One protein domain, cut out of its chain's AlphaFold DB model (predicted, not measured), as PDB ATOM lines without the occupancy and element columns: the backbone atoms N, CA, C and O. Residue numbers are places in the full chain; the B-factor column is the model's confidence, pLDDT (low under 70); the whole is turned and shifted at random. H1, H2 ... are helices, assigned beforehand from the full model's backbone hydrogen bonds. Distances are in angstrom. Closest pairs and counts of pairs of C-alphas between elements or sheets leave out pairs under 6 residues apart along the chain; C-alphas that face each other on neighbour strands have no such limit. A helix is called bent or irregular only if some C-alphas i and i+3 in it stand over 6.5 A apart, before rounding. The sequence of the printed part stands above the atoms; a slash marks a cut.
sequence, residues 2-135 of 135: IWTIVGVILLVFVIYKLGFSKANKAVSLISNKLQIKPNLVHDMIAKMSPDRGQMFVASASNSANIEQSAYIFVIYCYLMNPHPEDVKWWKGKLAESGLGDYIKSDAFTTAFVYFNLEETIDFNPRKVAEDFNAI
ATOM      1  N   ILE A   2     324.630 229.799 283.200       79.75
ATOM      2  CA  ILE A   2     325.587 230.366 282.217       79.75
ATOM      3  C   ILE A   2     325.937 229.355 281.111       79.75
ATOM      4  O   ILE A   2     325.866 229.685 279.934       79.75
ATOM      5  N   TRP A   3     326.193 228.093 281.469       81.75
ATOM      6  CA  TRP A   3     326.504 227.029 280.503       81.75
ATOM      7  C   TRP A   3     325.395 226.767 279.473       81.75
ATOM      8  O   TRP A   3     325.684 226.498 278.312       81.75
ATOM      9  N   THR A   4     324.127 226.904 279.867       81.75
ATOM     10  CA  THR A   4     322.984 226.748 278.956       81.75
ATOM     11  C   THR A   4     322.858 227.934 277.999       81.75
ATOM     12  O   THR A   4     322.592 227.732 276.821       81.75
ATOM     13  N   ILE A   5     323.122 229.160 278.466       83.62
ATOM     14  CA  ILE A   5     323.119 230.366 277.618       83.62
ATOM     15  C   ILE A   5     324.252 230.300 276.584       83.62
ATOM     16  O   ILE A   5     324.022 230.534 275.399       83.62
ATOM     17  N   VAL A   6     325.458 229.906 277.009       84.62
ATOM     18  CA  VAL A   6     326.610 229.725 276.110       84.62
ATOM     19  C   VAL A   6     326.325 228.650 275.055       84.62
ATOM     20  O   VAL A   6     326.617 228.858 273.879       84.62
ATOM     21  N   GLY A   7     325.691 227.539 275.444       82.75
ATOM     22  CA  GLY A   7     325.278 226.488 274.511       82.75
ATOM     23  C   GLY A   7     324.299 226.977 273.438       82.75
ATOM     24  O   GLY A   7     324.483 226.671 272.262       82.75
ATOM     25  N   VAL A   8     323.302 227.787 273.811       84.25
ATOM     26  CA  VAL A   8     322.329 228.359 272.860       84.25
ATOM     27  C   VAL A   8     322.998 229.340 271.891       84.25
ATOM     28  O   VAL A   8     322.739 229.280 270.691       84.25
ATOM     29  N   ILE A   9     323.900 230.200 272.373       85.00
ATOM     30  CA  ILE A   9     324.631 231.149 271.516       85.00
ATOM     31  C   ILE A   9     325.495 230.403 270.495       85.00
ATOM     32  O   ILE A   9     325.471 230.730 269.308       85.00
ATOM     33  N   LEU A  10     326.224 229.371 270.934       81.06
ATOM     34  CA  LEU A  10     327.028 228.542 270.035       81.06
ATOM     35  C   LEU A  10     326.161 227.819 268.999       81.06
ATOM     36  O   LEU A  10     326.534 227.768 267.829       81.06
ATOM     37  N   LEU A  11     324.992 227.310 269.397       79.12
ATOM     38  CA  LEU A  11     324.059 226.656 268.483       79.12
ATOM     39  C   LEU A  11     323.572 227.620 267.389       79.12
ATOM     40  O   LEU A  11     323.662 227.297 266.205       79.12
ATOM     41  N   VAL A  12     323.120 228.820 267.765       76.25
ATOM     42  CA  VAL A  12     322.670 229.851 266.812       76.25
ATOM     43  C   VAL A  12     323.813 230.276 265.887       76.25
ATOM     44  O   VAL A  12     323.616 230.394 264.677       76.25
ATOM     45  N   PHE A  13     325.024 230.432 266.423       79.12
ATOM     46  CA  PHE A  13     326.207 230.771 265.635       79.12
ATOM     47  C   PHE A  13     326.542 229.698 264.588       79.12
ATOM     48  O   PHE A  13     326.824 230.020 263.432       79.12
ATOM     49  N   VAL A  14     326.475 228.416 264.960       72.25
ATOM     50  CA  VAL A  14     326.710 227.302 264.030       72.25
ATOM     51  C   VAL A  14     325.635 227.262 262.942       72.25
ATOM     52  O   VAL A  14     325.981 227.126 261.769       72.25
ATOM     53  N   ILE A  15     324.358 227.442 263.293       73.00
ATOM     54  CA  ILE A  15     323.252 227.491 262.320       73.00
ATOM     55  C   ILE A  15     323.465 228.638 261.323       73.00
ATOM     56  O   ILE A  15     323.393 228.422 260.111       73.00
ATOM     57  N   TYR A  16     323.812 229.828 261.816       72.81
ATOM     58  CA  TYR A  16     324.088 230.991 260.975       72.81
ATOM     59  C   TYR A  16     325.268 230.740 260.023       72.81
ATOM     60  O   TYR A  16     325.171 230.973 258.816       72.81
ATOM     61  N   LYS A  17     326.371 230.180 260.536       72.19
ATOM     62  CA  LYS A  17     327.560 229.862 259.733       72.19
ATOM     63  C   LYS A  17     327.270 228.812 258.657       72.19
ATOM     64  O   LYS A  17     327.752 228.936 257.531       72.19
ATOM     65  N   LEU A  18     326.489 227.780 258.986       67.38
ATOM     66  CA  LEU A  18     326.098 226.738 258.035       67.38
ATOM     67  C   LEU A  18     325.193 227.297 256.932       67.38
ATOM     68  O   LEU A  18     325.399 226.963 255.765       67.38
ATOM     69  N   GLY A  19     324.247 228.178 257.272       67.94
ATOM     70  CA  GLY A  19     323.424 228.892 256.291       67.94
ATOM     71  C   GLY A  19     324.269 229.734 255.335       67.94
ATOM     72  O   GLY A  19     324.153 229.597 254.118       67.94
ATOM     73  N   PHE A  20     325.202 230.522 255.876       76.25
ATOM     74  CA  PHE A  20     326.105 231.361 255.084       76.25
ATOM     75  C   PHE A  20     327.022 230.539 254.161       76.25
ATOM     76  O   PHE A  20     327.218 230.877 252.995       76.25
ATOM     77  N   SER A  21     327.541 229.406 254.646       80.25
ATOM     78  CA  SER A  21     328.352 228.487 253.838       80.25
ATOM     79  C   SER A  21     327.557 227.866 252.687       80.25
ATOM     80  O   SER A  21     328.056 227.810 251.560       80.25
ATOM     81  N   LYS A  22     326.311 227.443 252.938       83.81
ATOM     82  CA  LYS A  22     325.426 226.912 251.893       83.81
ATOM     83  C   LYS A  22     325.059 227.979 250.863       83.81
ATOM     84  O   LYS A  22     325.069 227.669 249.676       83.81
ATOM     85  N   ALA A  23     324.805 229.217 251.294       85.19
ATOM     86  CA  ALA A  23     324.497 230.335 250.402       85.19
ATOM     87  C   ALA A  23     325.663 230.630 249.450       85.19
ATOM     88  O   ALA A  23     325.475 230.642 248.237       85.19
ATOM     89  N   ASN A  24     326.884 230.747 249.978       88.38
ATOM     90  CA  ASN A  24     328.077 230.964 249.153       88.38
ATOM     91  C   ASN A  24     328.339 229.796 248.194       88.38
ATOM     92  O   ASN A  24     328.752 230.010 247.055       88.38
ATOM     93  N   LYS A  25     328.062 228.558 248.624       90.88
ATOM     94  CA  LYS A  25     328.165 227.383 247.755       90.88
ATOM     95  C   LYS A  25     327.143 227.431 246.618       90.88
ATOM     96  O   LYS A  25     327.529 227.241 245.473       90.88
ATOM     97  N   ALA A  26     325.872 227.696 246.918       91.38
ATOM     98  CA  ALA A  26     324.818 227.831 245.910       91.38
ATOM     99  C   ALA A  26     325.161 228.923 244.886       91.38
ATOM    100  O   ALA A  26     325.110 228.685 243.681       91.38
ATOM    101  N   VAL A  27     325.596 230.088 245.375       92.56
ATOM    102  CA  VAL A  27     326.027 231.208 244.537       92.56
ATOM    103  C   VAL A  27     327.186 230.807 243.634       92.56
ATOM    104  O   VAL A  27     327.089 230.989 242.424       92.56
ATOM    105  N   SER A  28     328.242 230.210 244.192       93.19
ATOM    106  CA  SER A  28     329.407 229.780 243.415       93.19
ATOM    107  C   SER A  28     329.047 228.737 242.359       93.19
ATOM    108  O   SER A  28     329.549 228.804 241.241       93.19
ATOM    109  N   LEU A  29     328.180 227.777 242.686       93.12
ATOM    110  CA  LEU A  29     327.751 226.750 241.742       93.12
ATOM    111  C   LEU A  29     327.002 227.374 240.557       93.12
ATOM    112  O   LEU A  29     327.381 227.140 239.410       93.12
ATOM    113  N   ILE A  30     325.997 228.211 240.820       92.94
ATOM    114  CA  ILE A  30     325.206 228.864 239.766       92.94
ATOM    115  C   ILE A  30     326.081 229.811 238.938       92.94
ATOM    116  O   ILE A  30     326.046 229.763 237.707       92.94
ATOM    117  N   SER A  31     326.904 230.639 239.592       93.81
ATOM    118  CA  SER A  31     327.762 231.606 238.905       93.81
ATOM    119  C   SER A  31     328.790 230.922 238.010       93.81
ATOM    120  O   SER A  31     329.032 231.382 236.900       93.81
ATOM    121  N   ASN A  32     329.364 229.805 238.466       93.50
ATOM    122  CA  ASN A  32     330.319 229.030 237.681       93.50
ATOM    123  C   ASN A  32     329.634 228.304 236.522       93.50
ATOM    124  O   ASN A  32     330.179 228.282 235.422       93.50
ATOM    125  N   LYS A  33     328.436 227.744 236.743       92.69
ATOM    126  CA  LYS A  33     327.673 227.057 235.693       92.69
ATOM    127  C   LYS A  33     327.322 228.009 234.551       92.69
ATOM    128  O   LYS A  33     327.525 227.648 233.402       92.69
ATOM    129  N   LEU A  34     326.849 229.215 234.864       91.75
ATOM    130  CA  LEU A  34     326.455 230.225 233.872       91.75
ATOM    131  C   LEU A  34     327.597 231.164 233.445       91.75
ATOM    132  O   LEU A  34     327.391 232.023 232.593       91.75
ATOM    133  N   GLN A  35     328.789 231.025 234.034       92.62
ATOM    134  CA  GLN A  35     329.944 231.909 233.817       92.62
ATOM    135  C   GLN A  35     329.613 233.403 234.006       92.62
ATOM    136  O   GLN A  35     329.952 234.254 233.180       92.62
ATOM    137  N   ILE A  36     328.932 233.729 235.106       93.44
ATOM    138  CA  ILE A  36     328.497 235.090 235.452       93.44
ATOM    139  C   ILE A  36     329.093 235.563 236.779       93.44
ATOM    140  O   ILE A  36     329.673 234.794 237.545       93.44
ATOM    141  N   LYS A  37     328.916 236.852 237.087       92.38
ATOM    142  CA  LYS A  37     329.353 237.428 238.362       92.38
ATOM    143  C   LYS A  37     328.500 236.887 239.528       92.38
ATOM    144  O   LYS A  37     327.276 237.015 239.467       92.38
ATOM    145  N   PRO A  38     329.115 236.383 240.618       90.12
ATOM    146  CA  PRO A  38     328.407 235.872 241.802       90.12
ATOM    147  C   PRO A  38     327.402 236.850 242.422       90.12
ATOM    148  O   PRO A  38     326.359 236.434 242.920       90.12
ATOM    149  N   ASN A  39     327.690 238.153 242.349       91.06
ATOM    150  CA  ASN A  39     326.839 239.205 242.912       91.06
ATOM    151  C   ASN A  39     325.413 239.176 242.340       91.06
ATOM    152  O   ASN A  39     324.468 239.382 243.087       91.06
ATOM    153  N   LEU A  40     325.245 238.825 241.059       90.56
ATOM    154  CA  LEU A  40     323.915 238.733 240.447       90.56
ATOM    155  C   LEU A  40     323.058 237.652 241.122       90.56
ATOM    156  O   LEU A  40     321.861 237.832 241.334       90.56
ATOM    157  N   VAL A  41     323.679 236.529 241.492       91.12
ATOM    158  CA  VAL A  41     322.995 235.424 242.176       91.12
ATOM    159  C   VAL A  41     322.694 235.796 243.630       91.12
ATOM    160  O   VAL A  41     321.633 235.442 244.141       91.12
ATOM    161  N   HIS A  42     323.585 236.545 244.289       89.62
ATOM    162  CA  HIS A  42     323.303 237.116 245.609       89.62
ATOM    163  C   HIS A  42     322.079 238.037 245.580       89.62
ATOM    164  O   HIS A  42     321.203 237.890 246.432       89.62
ATOM    165  N   ASP A  43     321.993 238.924 244.588       87.75
ATOM    166  CA  ASP A  43     320.869 239.851 244.438       87.75
ATOM    167  C   ASP A  43     319.550 239.099 244.227       87.75
ATOM    168  O   ASP A  43     318.541 239.427 244.851       87.75
ATOM    169  N   MET A  44     319.565 238.035 243.416       90.69
ATOM    170  CA  MET A  44     318.401 237.164 243.237       90.69
ATOM    171  C   MET A  44     317.948 236.536 244.563       90.69
ATOM    172  O   MET A  44     316.762 236.577 244.887       90.69
ATOM    173  N   ILE A  45     318.869 235.950 245.336       89.25
ATOM    174  CA  ILE A  45     318.532 235.309 246.618       89.25
ATOM    175  C   ILE A  45     317.987 236.348 247.606       89.25
ATOM    176  O   ILE A  45     317.039 236.060 248.330       89.25
ATOM    177  N   ALA A  46     318.537 237.566 247.606       86.50
ATOM    178  CA  ALA A  46     318.085 238.657 248.466       86.50
ATOM    179  C   ALA A  46     316.676 239.173 248.117       86.50
ATOM    180  O   ALA A  46     316.004 239.741 248.975       86.50
ATOM    181  N   LYS A  47     316.216 238.982 246.874       84.88
ATOM    182  CA  LYS A  47     314.844 239.306 246.454       84.88
ATOM    183  C   LYS A  47     313.815 238.258 246.870       84.88
ATOM    184  O   LYS A  47     312.623 238.554 246.852       84.88
ATOM    185  N   MET A  48     314.244 237.052 247.238       85.38
ATOM    186  CA  MET A  48     313.349 236.034 247.782       85.38
ATOM    187  C   MET A  48     313.001 236.359 249.241       85.38
ATOM    188  O   MET A  48     313.812 236.911 249.982       85.38
ATOM    189  N   SER A  49     311.804 235.964 249.686       83.44
ATOM    190  CA  SER A  49     311.488 235.986 251.124       83.44
ATOM    191  C   SER A  49     312.497 235.130 251.916       83.44
ATOM    192  O   SER A  49     312.976 234.130 251.372       83.44
ATOM    193  N   PRO A  50     312.816 235.462 253.183       81.62
ATOM    194  CA  PRO A  50     313.853 234.769 253.955       81.62
ATOM    195  C   PRO A  50     313.711 233.239 253.986       81.62
ATOM    196  O   PRO A  50     314.706 232.528 253.830       81.62
ATOM    197  N   ASP A  51     312.484 232.730 254.115       84.88
ATOM    198  CA  ASP A  51     312.209 231.290 254.157       84.88
ATOM    199  C   ASP A  51     312.446 230.627 252.794       84.88
ATOM    200  O   ASP A  51     313.133 229.607 252.690       84.88
ATOM    201  N   ARG A  52     311.945 231.243 251.715       85.25
ATOM    202  CA  ARG A  52     312.107 230.731 250.344       85.25
ATOM    203  C   ARG A  52     313.550 230.834 249.868       85.25
ATOM    204  O   ARG A  52     314.034 229.909 249.224       85.25
ATOM    205  N   GLY A  53     314.258 231.899 250.242       86.69
ATOM    206  CA  GLY A  53     315.685 232.061 249.982       86.69
ATOM    207  C   GLY A  53     316.508 230.953 250.639       86.69
ATOM    208  O   GLY A  53     317.379 230.372 249.995       86.69
ATOM    209  N   GLN A  54     316.192 230.580 251.885       86.75
ATOM    210  CA  GLN A  54     316.841 229.446 252.551       86.75
ATOM    211  C   GLN A  54     316.524 228.104 251.877       86.75
ATOM    212  O   GLN A  54     317.437 227.298 251.685       86.75
ATOM    213  N   MET A  55     315.267 227.866 251.483       87.06
ATOM    214  CA  MET A  55     314.877 226.658 250.743       87.06
ATOM    215  C   MET A  55     315.586 226.567 249.387       87.06
ATOM    216  O   MET A  55     316.135 225.517 249.042       87.06
ATOM    217  N   PHE A  56     315.647 227.680 248.653       89.62
ATOM    218  CA  PHE A  56     316.363 227.772 247.387       89.62
ATOM    219  C   PHE A  56     317.848 227.476 247.583       89.62
ATOM    220  O   PHE A  56     318.391 226.610 246.909       89.62
ATOM    221  N   VAL A  57     318.498 228.131 248.549       89.81
ATOM    222  CA  VAL A  57     319.913 227.906 248.874       89.81
ATOM    223  C   VAL A  57     320.173 226.448 249.248       89.81
ATOM    224  O   VAL A  57     321.159 225.865 248.796       89.81
ATOM    225  N   ALA A  58     319.299 225.833 250.048       87.81
ATOM    226  CA  ALA A  58     319.423 224.427 250.405       87.81
ATOM    227  C   ALA A  58     319.397 223.531 249.156       87.81
ATOM    228  O   ALA A  58     320.272 222.675 249.020       87.81
ATOM    229  N   SER A  59     318.472 223.783 248.224       89.06
ATOM    230  CA  SER A  59     318.384 223.059 246.953       89.06
ATOM    231  C   SER A  59     319.586 223.328 246.035       89.06
ATOM    232  O   SER A  59     320.263 222.395 245.617       89.06
ATOM    233  N   ALA A  60     319.917 224.595 245.787       89.62
ATOM    234  CA  ALA A  60     320.971 225.031 244.873       89.62
ATOM    235  C   ALA A  60     322.390 224.688 245.354       89.62
ATOM    236  O   ALA A  60     323.318 224.570 244.556       89.62
ATOM    237  N   SER A  61     322.581 224.492 246.663       88.69
ATOM    238  CA  SER A  61     323.853 224.017 247.225       88.69
ATOM    239  C   SER A  61     324.142 222.533 246.930       88.69
ATOM    240  O   SER A  61     325.268 222.061 247.163       88.69
ATOM    241  N   ASN A  62     323.143 221.800 246.419       89.94
ATOM    242  CA  ASN A  62     323.271 220.447 245.896       89.94
ATOM    243  C   ASN A  62     323.547 220.497 244.385       89.94
ATOM    244  O   ASN A  62     322.730 220.985 243.607       89.94
ATOM    245  N   SER A  63     324.682 219.942 243.958       84.25
ATOM    246  CA  SER A  63     325.095 219.934 242.550       84.25
ATOM    247  C   SER A  63     324.113 219.206 241.632       84.25
ATOM    248  O   SER A  63     324.059 219.531 240.453       84.25
ATOM    249  N   ALA A  64     323.316 218.266 242.154       86.75
ATOM    250  CA  ALA A  64     322.281 217.589 241.373       86.75
ATOM    251  C   ALA A  64     321.186 218.551 240.872       86.75
ATOM    252  O   ALA A  64     320.606 218.326 239.817       86.75
ATOM    253  N   ASN A  65     320.948 219.653 241.591       88.31
ATOM    254  CA  ASN A  65     319.894 220.622 241.284       88.31
ATOM    255  C   ASN A  65     320.440 221.893 240.613       88.31
ATOM    256  O   ASN A  65     319.733 222.900 240.505       88.31
ATOM    257  N   ILE A  66     321.706 221.882 240.182       90.06
ATOM    258  CA  ILE A  66     322.381 223.070 239.647       90.06
ATOM    259  C   ILE A  66     321.726 223.575 238.361       90.06
ATOM    260  O   ILE A  66     321.590 224.780 238.179       90.06
ATOM    261  N   GLU A  67     321.272 222.664 237.498       90.62
ATOM    262  CA  GLU A  67     320.622 223.004 236.232       90.62
ATOM    263  C   GLU A  67     319.299 223.724 236.476       90.62
ATOM    264  O   GLU A  67     319.065 224.810 235.954       90.62
ATOM    265  N   GLN A  68     318.470 223.159 237.356       90.38
ATOM    266  CA  GLN A  68     317.208 223.768 237.765       90.38
ATOM    267  C   GLN A  68     317.432 225.139 238.409       90.38
ATOM    268  O   GLN A  68     316.716 226.088 238.106       90.38
ATOM    269  N   SER A  69     318.459 225.265 239.248       91.50
ATOM    270  CA  SER A  69     318.803 226.528 239.910       91.50
ATOM    271  C   SER A  69     319.289 227.593 238.921       91.50
ATOM    272  O   SER A  69     318.954 228.766 239.071       91.50
ATOM    273  N   ALA A  70     320.036 227.190 237.889       92.06
ATOM    274  CA  ALA A  70     320.466 228.068 236.807       92.06
ATOM    275  C   ALA A  70     319.278 228.548 235.956       92.06
ATOM    276  O   ALA A  70     319.196 229.735 235.647       92.06
ATOM    277  N   TYR A  71     318.316 227.669 235.653       92.19
ATOM    278  CA  TYR A  71     317.078 228.078 234.987       92.19
ATOM    279  C   TYR A  71     316.279 229.073 235.827       92.19
ATOM    280  O   TYR A  71     315.881 230.109 235.307       92.19
ATOM    281  N   ILE A  72     316.083 228.804 237.123       91.75
ATOM    282  CA  ILE A  72     315.374 229.716 238.039       91.75
ATOM    283  C   ILE A  72     316.040 231.097 238.055       91.75
ATOM    284  O   ILE A  72     315.349 232.115 238.052       91.75
ATOM    285  N   PHE A  73     317.373 231.136 238.014       92.56
ATOM    286  CA  PHE A  73     318.118 232.383 237.926       92.56
ATOM    287  C   PHE A  73     317.872 233.138 236.614       92.56
ATOM    288  O   PHE A  73     317.595 234.335 236.641       92.56
ATOM    289  N   VAL A  74     317.894 232.458 235.468       91.44
ATOM    290  CA  VAL A  74     317.593 233.111 234.185       91.44
ATOM    291  C   VAL A  74     316.143 233.592 234.120       91.44
ATOM    292  O   VAL A  74     315.886 234.690 233.631       91.44
ATOM    293  N   ILE A  75     315.201 232.820 234.669       89.81
ATOM    294  CA  ILE A  75     313.797 233.230 234.782       89.81
ATOM    295  C   ILE A  75     313.691 234.520 235.597       89.81
ATOM    296  O   ILE A  75     313.027 235.455 235.168       89.81
ATOM    297  N   TYR A  76     314.384 234.614 236.733       88.56
ATOM    298  CA  TYR A  76     314.440 235.849 237.513       88.56
ATOM    299  C   TYR A  76     314.953 237.039 236.694       88.56
ATOM    300  O   TYR A  76     314.358 238.113 236.732       88.56
ATOM    301  N   CYS A  77     316.024 236.853 235.922       89.06
ATOM    302  CA  CYS A  77     316.556 237.914 235.076       89.06
ATOM    303  C   CYS A  77     315.565 238.344 233.987       89.06
ATOM    304  O   CYS A  77     315.395 239.542 233.775       89.06
ATOM    305  N   TYR A  78     314.865 237.393 233.363       87.88
ATOM    306  CA  TYR A  78     313.787 237.681 232.416       87.88
ATOM    307  C   TYR A  78     312.654 238.491 233.061       87.88
ATOM    308  O   TYR A  78     312.185 239.468 232.487       87.88
ATOM    309  N   LEU A  79     312.242 238.124 234.277       84.19
ATOM    310  CA  LEU A  79     311.190 238.836 235.008       84.19
ATOM    311  C   LEU A  79     311.592 240.268 235.375       84.19
ATOM    312  O   LEU A  79     310.735 241.144 235.443       84.19
ATOM    313  N   MET A  80     312.883 240.505 235.618       84.69
ATOM    314  CA  MET A  80     313.406 241.837 235.919       84.69
ATOM    315  C   MET A  80     313.595 242.693 234.664       84.69
ATOM    316  O   MET A  80     313.395 243.904 234.731       84.69
ATOM    317  N   ASN A  81     313.967 242.087 233.531       84.94
ATOM    318  CA  ASN A  81     314.071 242.777 232.248       84.94
ATOM    319  C   ASN A  81     313.760 241.840 231.059       84.94
ATOM    320  O   ASN A  81     314.657 241.143 230.578       84.94
ATOM    321  N   PRO A  82     312.522 241.841 230.528       84.31
ATOM    322  CA  PRO A  82     312.129 240.971 229.418       84.31
ATOM    323  C   PRO A  82     312.552 241.509 228.036       84.31
ATOM    324  O   PRO A  82     311.998 241.103 227.014       84.31
ATOM    325  N   HIS A  83     313.507 242.444 227.970       88.81
ATOM    326  CA  HIS A  83     313.956 243.023 226.706       88.81
ATOM    327  C   HIS A  83     314.588 241.952 225.787       88.81
ATOM    328  O   HIS A  83     315.451 241.202 226.250       88.81
ATOM    329  N   PRO A  84     314.241 241.880 224.484       88.25
ATOM    330  CA  PRO A  84     314.676 240.789 223.604       88.25
ATOM    331  C   PRO A  84     316.193 240.583 223.523       88.25
ATOM    332  O   PRO A  84     316.656 239.453 223.388       88.25
ATOM    333  N   GLU A  85     316.982 241.656 223.607       88.44
ATOM    334  CA  GLU A  85     318.450 241.561 223.599       88.44
ATOM    335  C   GLU A  85     318.997 240.883 224.863       88.44
ATOM    336  O   GLU A  85     319.877 240.026 224.763       88.44
ATOM    337  N   ASP A  86     318.423 241.188 226.028       88.25
ATOM    338  CA  ASP A  86     318.800 240.558 227.296       88.25
ATOM    339  C   ASP A  86     318.383 239.089 227.305       88.25
ATOM    340  O   ASP A  86     319.153 238.221 227.718       88.25
ATOM    341  N   VAL A  87     317.192 238.783 226.781       89.81
ATOM    342  CA  VAL A  87     316.720 237.402 226.631       89.81
ATOM    343  C   VAL A  87     317.668 236.594 225.754       89.81
ATOM    344  O   VAL A  87     318.092 235.510 226.152       89.81
ATOM    345  N   LYS A  88     318.072 237.131 224.598       91.25
ATOM    346  CA  LYS A  88     319.053 236.476 223.721       91.25
ATOM    347  C   LYS A  88     320.385 236.252 224.425       91.25
ATOM    348  O   LYS A  88     320.964 235.175 224.292       91.25
ATOM    349  N   TRP A  89     320.853 237.229 225.199       92.50
ATOM    350  CA  TRP A  89     322.086 237.089 225.969       92.50
ATOM    351  C   TRP A  89     321.988 235.953 226.999       92.50
ATOM    352  O   TRP A  89     322.879 235.103 227.074       92.50
ATOM    353  N   TRP A  90     320.878 235.868 227.734       92.81
ATOM    354  CA  TRP A  90     320.653 234.796 228.704       92.81
ATOM    355  C   TRP A  90     320.470 233.417 228.063       92.81
ATOM    356  O   TRP A  90     321.006 232.438 228.587       92.81
ATOM    357  N   LYS A  91     319.787 233.322 226.915       90.81
ATOM    358  CA  LYS A  91     319.711 232.079 226.122       90.81
ATOM    359  C   LYS A  91     321.103 231.645 225.658       90.81
ATOM    360  O   LYS A  91     321.439 230.468 225.766       90.81
ATOM    361  N   GLY A  92     321.953 232.597 225.263       92.50
ATOM    362  CA  GLY A  92     323.370 232.358 224.987       92.50
ATOM    363  C   GLY A  92     324.116 231.776 226.191       92.50
ATOM    364  O   GLY A  92     324.793 230.760 226.057       92.50
ATOM    365  N   LYS A  93     323.927 232.337 227.393       92.88
ATOM    366  CA  LYS A  93     324.528 231.802 228.631       92.88
ATOM    367  C   LYS A  93     324.051 230.401 228.994       92.88
ATOM    368  O   LYS A  93     324.860 229.578 229.426       92.88
ATOM    369  N   LEU A  94     322.771 230.098 228.792       92.12
ATOM    370  CA  LEU A  94     322.258 228.742 228.977       92.12
ATOM    371  C   LEU A  94     322.904 227.766 227.981       92.12
ATOM    372  O   LEU A  94     323.395 226.711 228.398       92.12
ATOM    373  N   ALA A  95     323.010 228.149 226.707       92.00
ATOM    374  CA  ALA A  95     323.621 227.319 225.675       92.00
ATOM    375  C   ALA A  95     325.115 227.064 225.951       92.00
ATOM    376  O   ALA A  95     325.550 225.912 225.954       92.00
ATOM    377  N   GLU A  96     325.878 228.110 226.289       92.00
ATOM    378  CA  GLU A  96     327.297 228.032 226.683       92.00
ATOM    379  C   GLU A  96     327.516 227.115 227.899       92.00
ATOM    380  O   GLU A  96     328.540 226.439 228.002       92.00
ATOM    381  N   SER A  97     326.547 227.054 228.817       88.88
ATOM    382  CA  SER A  97     326.603 226.203 230.014       88.88
ATOM    383  C   SER A  97     326.228 224.731 229.776       88.88
ATOM    384  O   SER A  97     326.270 223.920 230.714       88.88
ATOM    385  N   GLY A  98     325.848 224.374 228.544       88.50
ATOM    386  CA  GLY A  98     325.387 223.037 228.165       88.50
ATOM    387  C   GLY A  98     323.959 222.711 228.612       88.50
ATOM    388  O   GLY A  98     323.593 221.540 228.637       88.50
ATOM    389  N   LEU A  99     323.164 223.718 228.993       85.25
ATOM    390  CA  LEU A  99     321.757 223.558 229.389       85.25
ATOM    391  C   LEU A  99     320.791 223.633 228.190       85.25
ATOM    392  O   LEU A  99     319.636 223.239 228.307       85.25
ATOM    393  N   GLY A 100     321.276 224.073 227.027       85.81
ATOM    394  CA  GLY A 100     320.451 224.378 225.856       85.81
ATOM    395  C   GLY A 100     320.020 225.842 225.837       85.81
ATOM    396  O   GLY A 100     320.394 226.614 226.710       85.81
ATOM    397  N   ASP A 101     319.260 226.243 224.828       83.44
ATOM    398  CA  ASP A 101     318.777 227.615 224.633       83.44
ATOM    399  C   ASP A 101     317.320 227.815 225.081       83.44
ATOM    400  O   ASP A 101     316.782 228.911 224.961       83.44
ATOM    401  N   TYR A 102     316.683 226.780 225.629       83.31
ATOM    402  CA  TYR A 102     315.297 226.805 226.083       83.31
ATOM    403  C   TYR A 102     315.193 226.500 227.578       83.31
ATOM    404  O   TYR A 102     316.043 225.829 228.168       83.31
ATOM    405  N   ILE A 103     314.112 226.968 228.197       84.38
ATOM    406  CA  ILE A 103     313.820 226.692 229.605       84.38
ATOM    407  C   ILE A 103     312.624 225.748 229.695       84.38
ATOM    408  O   ILE A 103     311.576 225.971 229.083       84.38
ATOM    409  N   LYS A 104     312.776 224.680 230.485       79.69
ATOM    410  CA  LYS A 104     311.707 223.706 230.741       79.69
ATOM    411  C   LYS A 104     310.561 224.356 231.521       79.69
ATOM    412  O   LYS A 104     310.794 225.090 232.480       79.69
ATOM    413  N   SER A 105     309.324 224.010 231.170       74.75
ATOM    414  CA  SER A 105     308.107 224.488 231.851       74.75
ATOM    415  C   SER A 105     308.121 224.240 233.372       74.75
ATOM    416  O   SER A 105     307.663 225.091 234.135       74.75
ATOM    417  N   ASP A 106     308.711 223.136 233.834       81.25
ATOM    418  CA  ASP A 106     308.816 222.829 235.269       81.25
ATOM    419  C   ASP A 106     309.705 223.825 236.030       81.25
ATOM    420  O   ASP A 106     309.463 224.126 237.203       81.25
ATOM    421  N   ALA A 107     310.728 224.375 235.366       84.19
ATOM    422  CA  ALA A 107     311.622 225.361 235.967       84.19
ATOM    423  C   ALA A 107     310.910 226.701 236.182       84.19
ATOM    424  O   ALA A 107     311.104 227.322 237.226       84.19
ATOM    425  N   PHE A 108     310.037 227.094 235.249       82.50
ATOM    426  CA  PHE A 108     309.142 228.239 235.402       82.50
ATOM    427  C   PHE A 108     308.252 228.051 236.630       82.50
ATOM    428  O   PHE A 108     308.343 228.847 237.560       82.50
ATOM    429  N   THR A 109     307.512 226.940 236.712       81.44
ATOM    430  CA  THR A 109     306.680 226.592 237.884       81.44
ATOM    431  C   THR A 109     307.455 226.691 239.199       81.44
ATOM    432  O   THR A 109     307.010 227.326 240.153       81.44
ATOM    433  N   THR A 110     308.663 226.127 239.232       84.50
ATOM    434  CA  THR A 110     309.519 226.156 240.424       84.50
ATOM    435  C   THR A 110     309.970 227.576 240.784       84.50
ATOM    436  O   THR A 110     309.994 227.939 241.959       84.50
ATOM    437  N   ALA A 111     310.321 228.402 239.796       83.75
ATOM    438  CA  ALA A 111     310.713 229.787 240.031       83.75
ATOM    439  C   ALA A 111     309.573 230.591 240.680       83.75
ATOM    440  O   ALA A 111     309.825 231.342 241.623       83.75
ATOM    441  N   PHE A 112     308.318 230.379 240.268       78.50
ATOM    442  CA  PHE A 112     307.162 231.049 240.888       78.50
ATOM    443  C   PHE A 112     307.022 230.725 242.368       78.50
ATOM    444  O   PHE A 112     306.816 231.632 243.182       78.50
ATOM    445  N   VAL A 113     307.227 229.456 242.728       82.62
ATOM    446  CA  VAL A 113     307.227 229.026 244.128       82.62
ATOM    447  C   VAL A 113     308.295 229.772 244.927       82.62
ATOM    448  O   VAL A 113     308.033 230.145 246.064       82.62
ATOM    449  N   TYR A 114     309.468 230.069 244.367       83.75
ATOM    450  CA  TYR A 114     310.509 230.797 245.103       83.75
ATOM    451  C   TYR A 114     310.291 232.315 245.176       83.75
ATOM    452  O   TYR A 114     310.575 232.911 246.218       83.75
ATOM    453  N   PHE A 115     309.758 232.939 244.124       79.50
ATOM    454  CA  PHE A 115     309.625 234.401 244.044       79.50
ATOM    455  C   PHE A 115     308.286 234.965 244.537       79.50
ATOM    456  O   PHE A 115     308.141 236.179 244.604       79.50
ATOM    457  N   ASN A 116     307.327 234.114 244.914       70.56
ATOM    458  CA  ASN A 116     305.993 234.529 245.377       70.56
ATOM    459  C   ASN A 116     305.273 235.482 244.419       70.56
ATOM    460  O   ASN A 116     304.632 236.443 244.832       70.56
ATOM    461  N   LEU A 117     305.394 235.210 243.124       62.06
ATOM    462  CA  LEU A 117     304.828 236.058 242.077       62.06
ATOM    463  C   LEU A 117     303.298 235.930 241.960       62.06
ATOM    464  O   LEU A 117     302.700 236.647 241.167       62.06
ATOM    465  N   GLU A 118     302.666 235.056 242.753       52.72
ATOM    466  CA  GLU A 118     301.206 234.872 242.797       52.72
ATOM    467  C   GLU A 118     300.441 236.123 243.253       52.72
ATOM    468  O   GLU A 118     299.284 236.286 242.884       52.72
ATOM    469  N   GLU A 119     301.057 237.022 244.028       52.44
ATOM    470  CA  GLU A 119     300.352 238.193 244.574       52.44
ATOM    471  C   GLU A 119     300.417 239.446 243.693       52.44
ATOM    472  O   GLU A 119     299.668 240.392 243.933       52.44
ATOM    473  N   THR A 120     301.302 239.505 242.691       47.75
ATOM    474  CA  THR A 120     301.635 240.789 242.052       47.75
ATOM    475  C   THR A 120     301.161 240.952 240.612       47.75
ATOM    476  O   THR A 120     301.015 242.096 240.187       47.75
ATOM    477  N   ILE A 121     300.887 239.886 239.850       50.72
ATOM    478  CA  ILE A 121     300.470 239.975 238.436       50.72
ATOM    479  C   ILE A 121     299.614 238.744 238.082       50.72
ATOM    480  O   ILE A 121     299.887 237.656 238.581       50.72
ATOM    481  N   ASP A 122     298.616 238.893 237.198       55.50
ATOM    482  CA  ASP A 122     297.959 237.791 236.465       55.50
ATOM    483  C   ASP A 122     299.006 237.061 235.597       55.50
ATOM    484  O   ASP A 122     299.184 237.318 234.403       55.50
ATOM    485  N   PHE A 123     299.833 236.261 236.262       63.31
ATOM    486  CA  PHE A 123     301.049 235.692 235.721       63.31
ATOM    487  C   PHE A 123     300.800 234.228 235.370       63.31
ATOM    488  O   PHE A 123     300.566 233.392 236.242       63.31
ATOM    489  N   ASN A 124     300.899 233.895 234.083       74.75
ATOM    490  CA  ASN A 124     300.732 232.533 233.590       74.75
ATOM    491  C   ASN A 124     302.110 231.906 233.269       74.75
ATOM    492  O   ASN A 124     302.730 232.293 232.273       74.75
ATOM    493  N   PRO A 125     302.576 230.906 234.053       72.19
ATOM    494  CA  PRO A 125     303.844 230.194 233.849       72.19
ATOM    495  C   PRO A 125     304.044 229.684 232.425       72.19
ATOM    496  O   PRO A 125     305.148 229.724 231.886       72.19
ATOM    497  N   ARG A 126     302.958 229.203 231.816       77.19
ATOM    498  CA  ARG A 126     302.969 228.646 230.471       77.19
ATOM    499  C   ARG A 126     303.148 229.737 229.428       77.19
ATOM    500  O   ARG A 126     303.973 229.573 228.540       77.19
ATOM    501  N   LYS A 127     302.431 230.851 229.576       77.62
ATOM    502  CA  LYS A 127     302.550 231.993 228.665       77.62
ATOM    503  C   LYS A 127     303.967 232.560 228.679       77.62
ATOM    504  O   LYS A 127     304.536 232.793 227.629       77.62
ATOM    505  N   VAL A 128     304.574 232.688 229.857       79.00
ATOM    506  CA  VAL A 128     305.956 233.175 229.952       79.00
ATOM    507  C   VAL A 128     306.975 232.179 229.412       79.00
ATOM    508  O   VAL A 128     307.954 232.585 228.788       79.00
ATOM    509  N   ALA A 129     306.741 230.879 229.585       81.94
ATOM    510  CA  ALA A 129     307.564 229.877 228.922       81.94
ATOM    511  C   ALA A 129     307.454 229.981 227.393       81.94
ATOM    512  O   ALA A 129     308.468 229.887 226.706       81.94
ATOM    513  N   GLU A 130     306.249 230.187 226.861       82.69
ATOM    514  CA  GLU A 130     306.013 230.396 225.429       82.69
ATOM    515  C   GLU A 130     306.713 231.677 224.942       82.69
ATOM    516  O   GLU A 130     307.492 231.605 223.995       82.69
ATOM    517  N   ASP A 131     306.546 232.802 225.642       82.69
ATOM    518  CA  ASP A 131     307.152 234.095 225.298       82.69
ATOM    519  C   ASP A 131     308.691 234.038 225.322       82.69
ATOM    520  O   ASP A 131     309.348 234.480 224.383       82.69
ATOM    521  N   PHE A 132     309.293 233.451 226.363       83.25
ATOM    522  CA  PHE A 132     310.749 233.298 226.464       83.25
ATOM    523  C   PHE A 132     311.311 232.379 225.372       83.25
ATOM    524  O   PHE A 132     312.363 232.645 224.778       83.25
ATOM    525  N   ASN A 133     310.624 231.265 225.105       84.62
ATOM    526  CA  ASN A 133     311.098 230.287 224.136       84.62
ATOM    527  C   ASN A 133     310.874 230.752 222.685       84.62
ATOM    528  O   ASN A 133     311.615 230.305 221.814       84.62
ATOM    529  N   ALA A 134     309.925 231.662 222.432       82.12
ATOM    530  CA  ALA A 134     309.620 232.195 221.102       82.12
ATOM    531  C   ALA A 134     310.593 233.280 220.591       82.12
ATOM    532  O   ALA A 134     310.625 233.526 219.386       82.12
ATOM    533  N   ILE A 135     311.355 233.933 221.482       75.50
ATOM    534  CA  ILE A 135     312.359 234.976 221.153       75.50
ATOM    535  C   ILE A 135     313.649 234.372 220.594       75.50
ATOM    536  O   ILE A 135     314.215 234.948 219.636       75.50
TER     537      ILE A 135
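What this domain is: This is residues 2 to 135 of the 135 residues of the protein "DUF1198 domain-containing protein" of Thalassotalea sp. Y01 (UniProt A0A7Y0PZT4). A compact head of crossed helices has one long straight helix, H1, running out of it like a handle. The second half of H1 packs into the head beside H2, H3 and H4, while residues 2 to 18 stick out alone. H4 runs through the middle of the head, with H2 and H3, H5, and H6 packed round it, and H7 packs on H6. The printed part has 134 residues with seven named helices, H1 to H7 in order, and no named strand; the class is all helix. The whole is only just compact, close to loose, with a radius of gyration of the C-alphas of 16.8 A, and it spans 63 by 33 by 22 A.

Where its parts are: H1, residues 2 to 34, begins at C-alpha 2 (325.587, 230.366, 282.217) and measures 48.4 A from first to last C-alpha, ending at C-alpha 34 (326.455, 230.225, 233.872). H2 is residues 38 to 47, 14.7 A, and H3 residues 50 to 60, 15.1 A. H4, residues 63 to 80, is 25.7 A long and irregular: C-alphas 64 and 67 are 7.6 A apart. H5 is residues 84 to 96, 18.2 A, and H6 residues 105 to 115, 15.8 A. H7, residues 125 to 134, is 14.1 A long and ends at C-alpha 134 (309.620, 232.195, 221.102).

How they stand to each other: H4 is the hub, touching five helices. With residues 63 to 70 alone it touches residues 29 to 34 of H1, about perpendicular at 75 degrees; the closest C-alphas, of Ile 30 and Ala 70, are 5.6 A apart. H1 touches H3 with residues 19 to 30 alone, at a steep tilt of 57 degrees, the C-alphas of Ala 26 and Ala 60 being closest at 4.9 A. H2 and H3 form a helical hairpin, closest at the C-alphas of Ile 45 and Gly 53, 5.5 A. H4 and H5 form another, at a shallow tilt of 10 degrees, opposite ways, with the C-alphas of Tyr 78 and Val 87 closest at 6.5 A. H6 touches H4 about perpendicular, at 73 degrees, with the C-alphas of Ile 72 and Ala 111 closest at 5.1 A. H7 touches H6, closest at the C-alphas of Phe 108 and Pro 125, 5.9 A. H1 is apart from H6 and H7. Every O i to N i+4 pair is within hydrogen-bond range in H1, H2, H3, H5, H6 and H7; in H4 12 of 14 are.

The domain as a whole: The C-alphas of Ile 2 and Ala 134 are the two farthest apart, 63.2 A. Without residues 2 to 18, which stand free, the body spans 38 by 34 by 22 A. The printed part has no cut and no long link. Mean pLDDT of the printed part is 84.0; residues 18 to 19 and 117 to 123 are under 70.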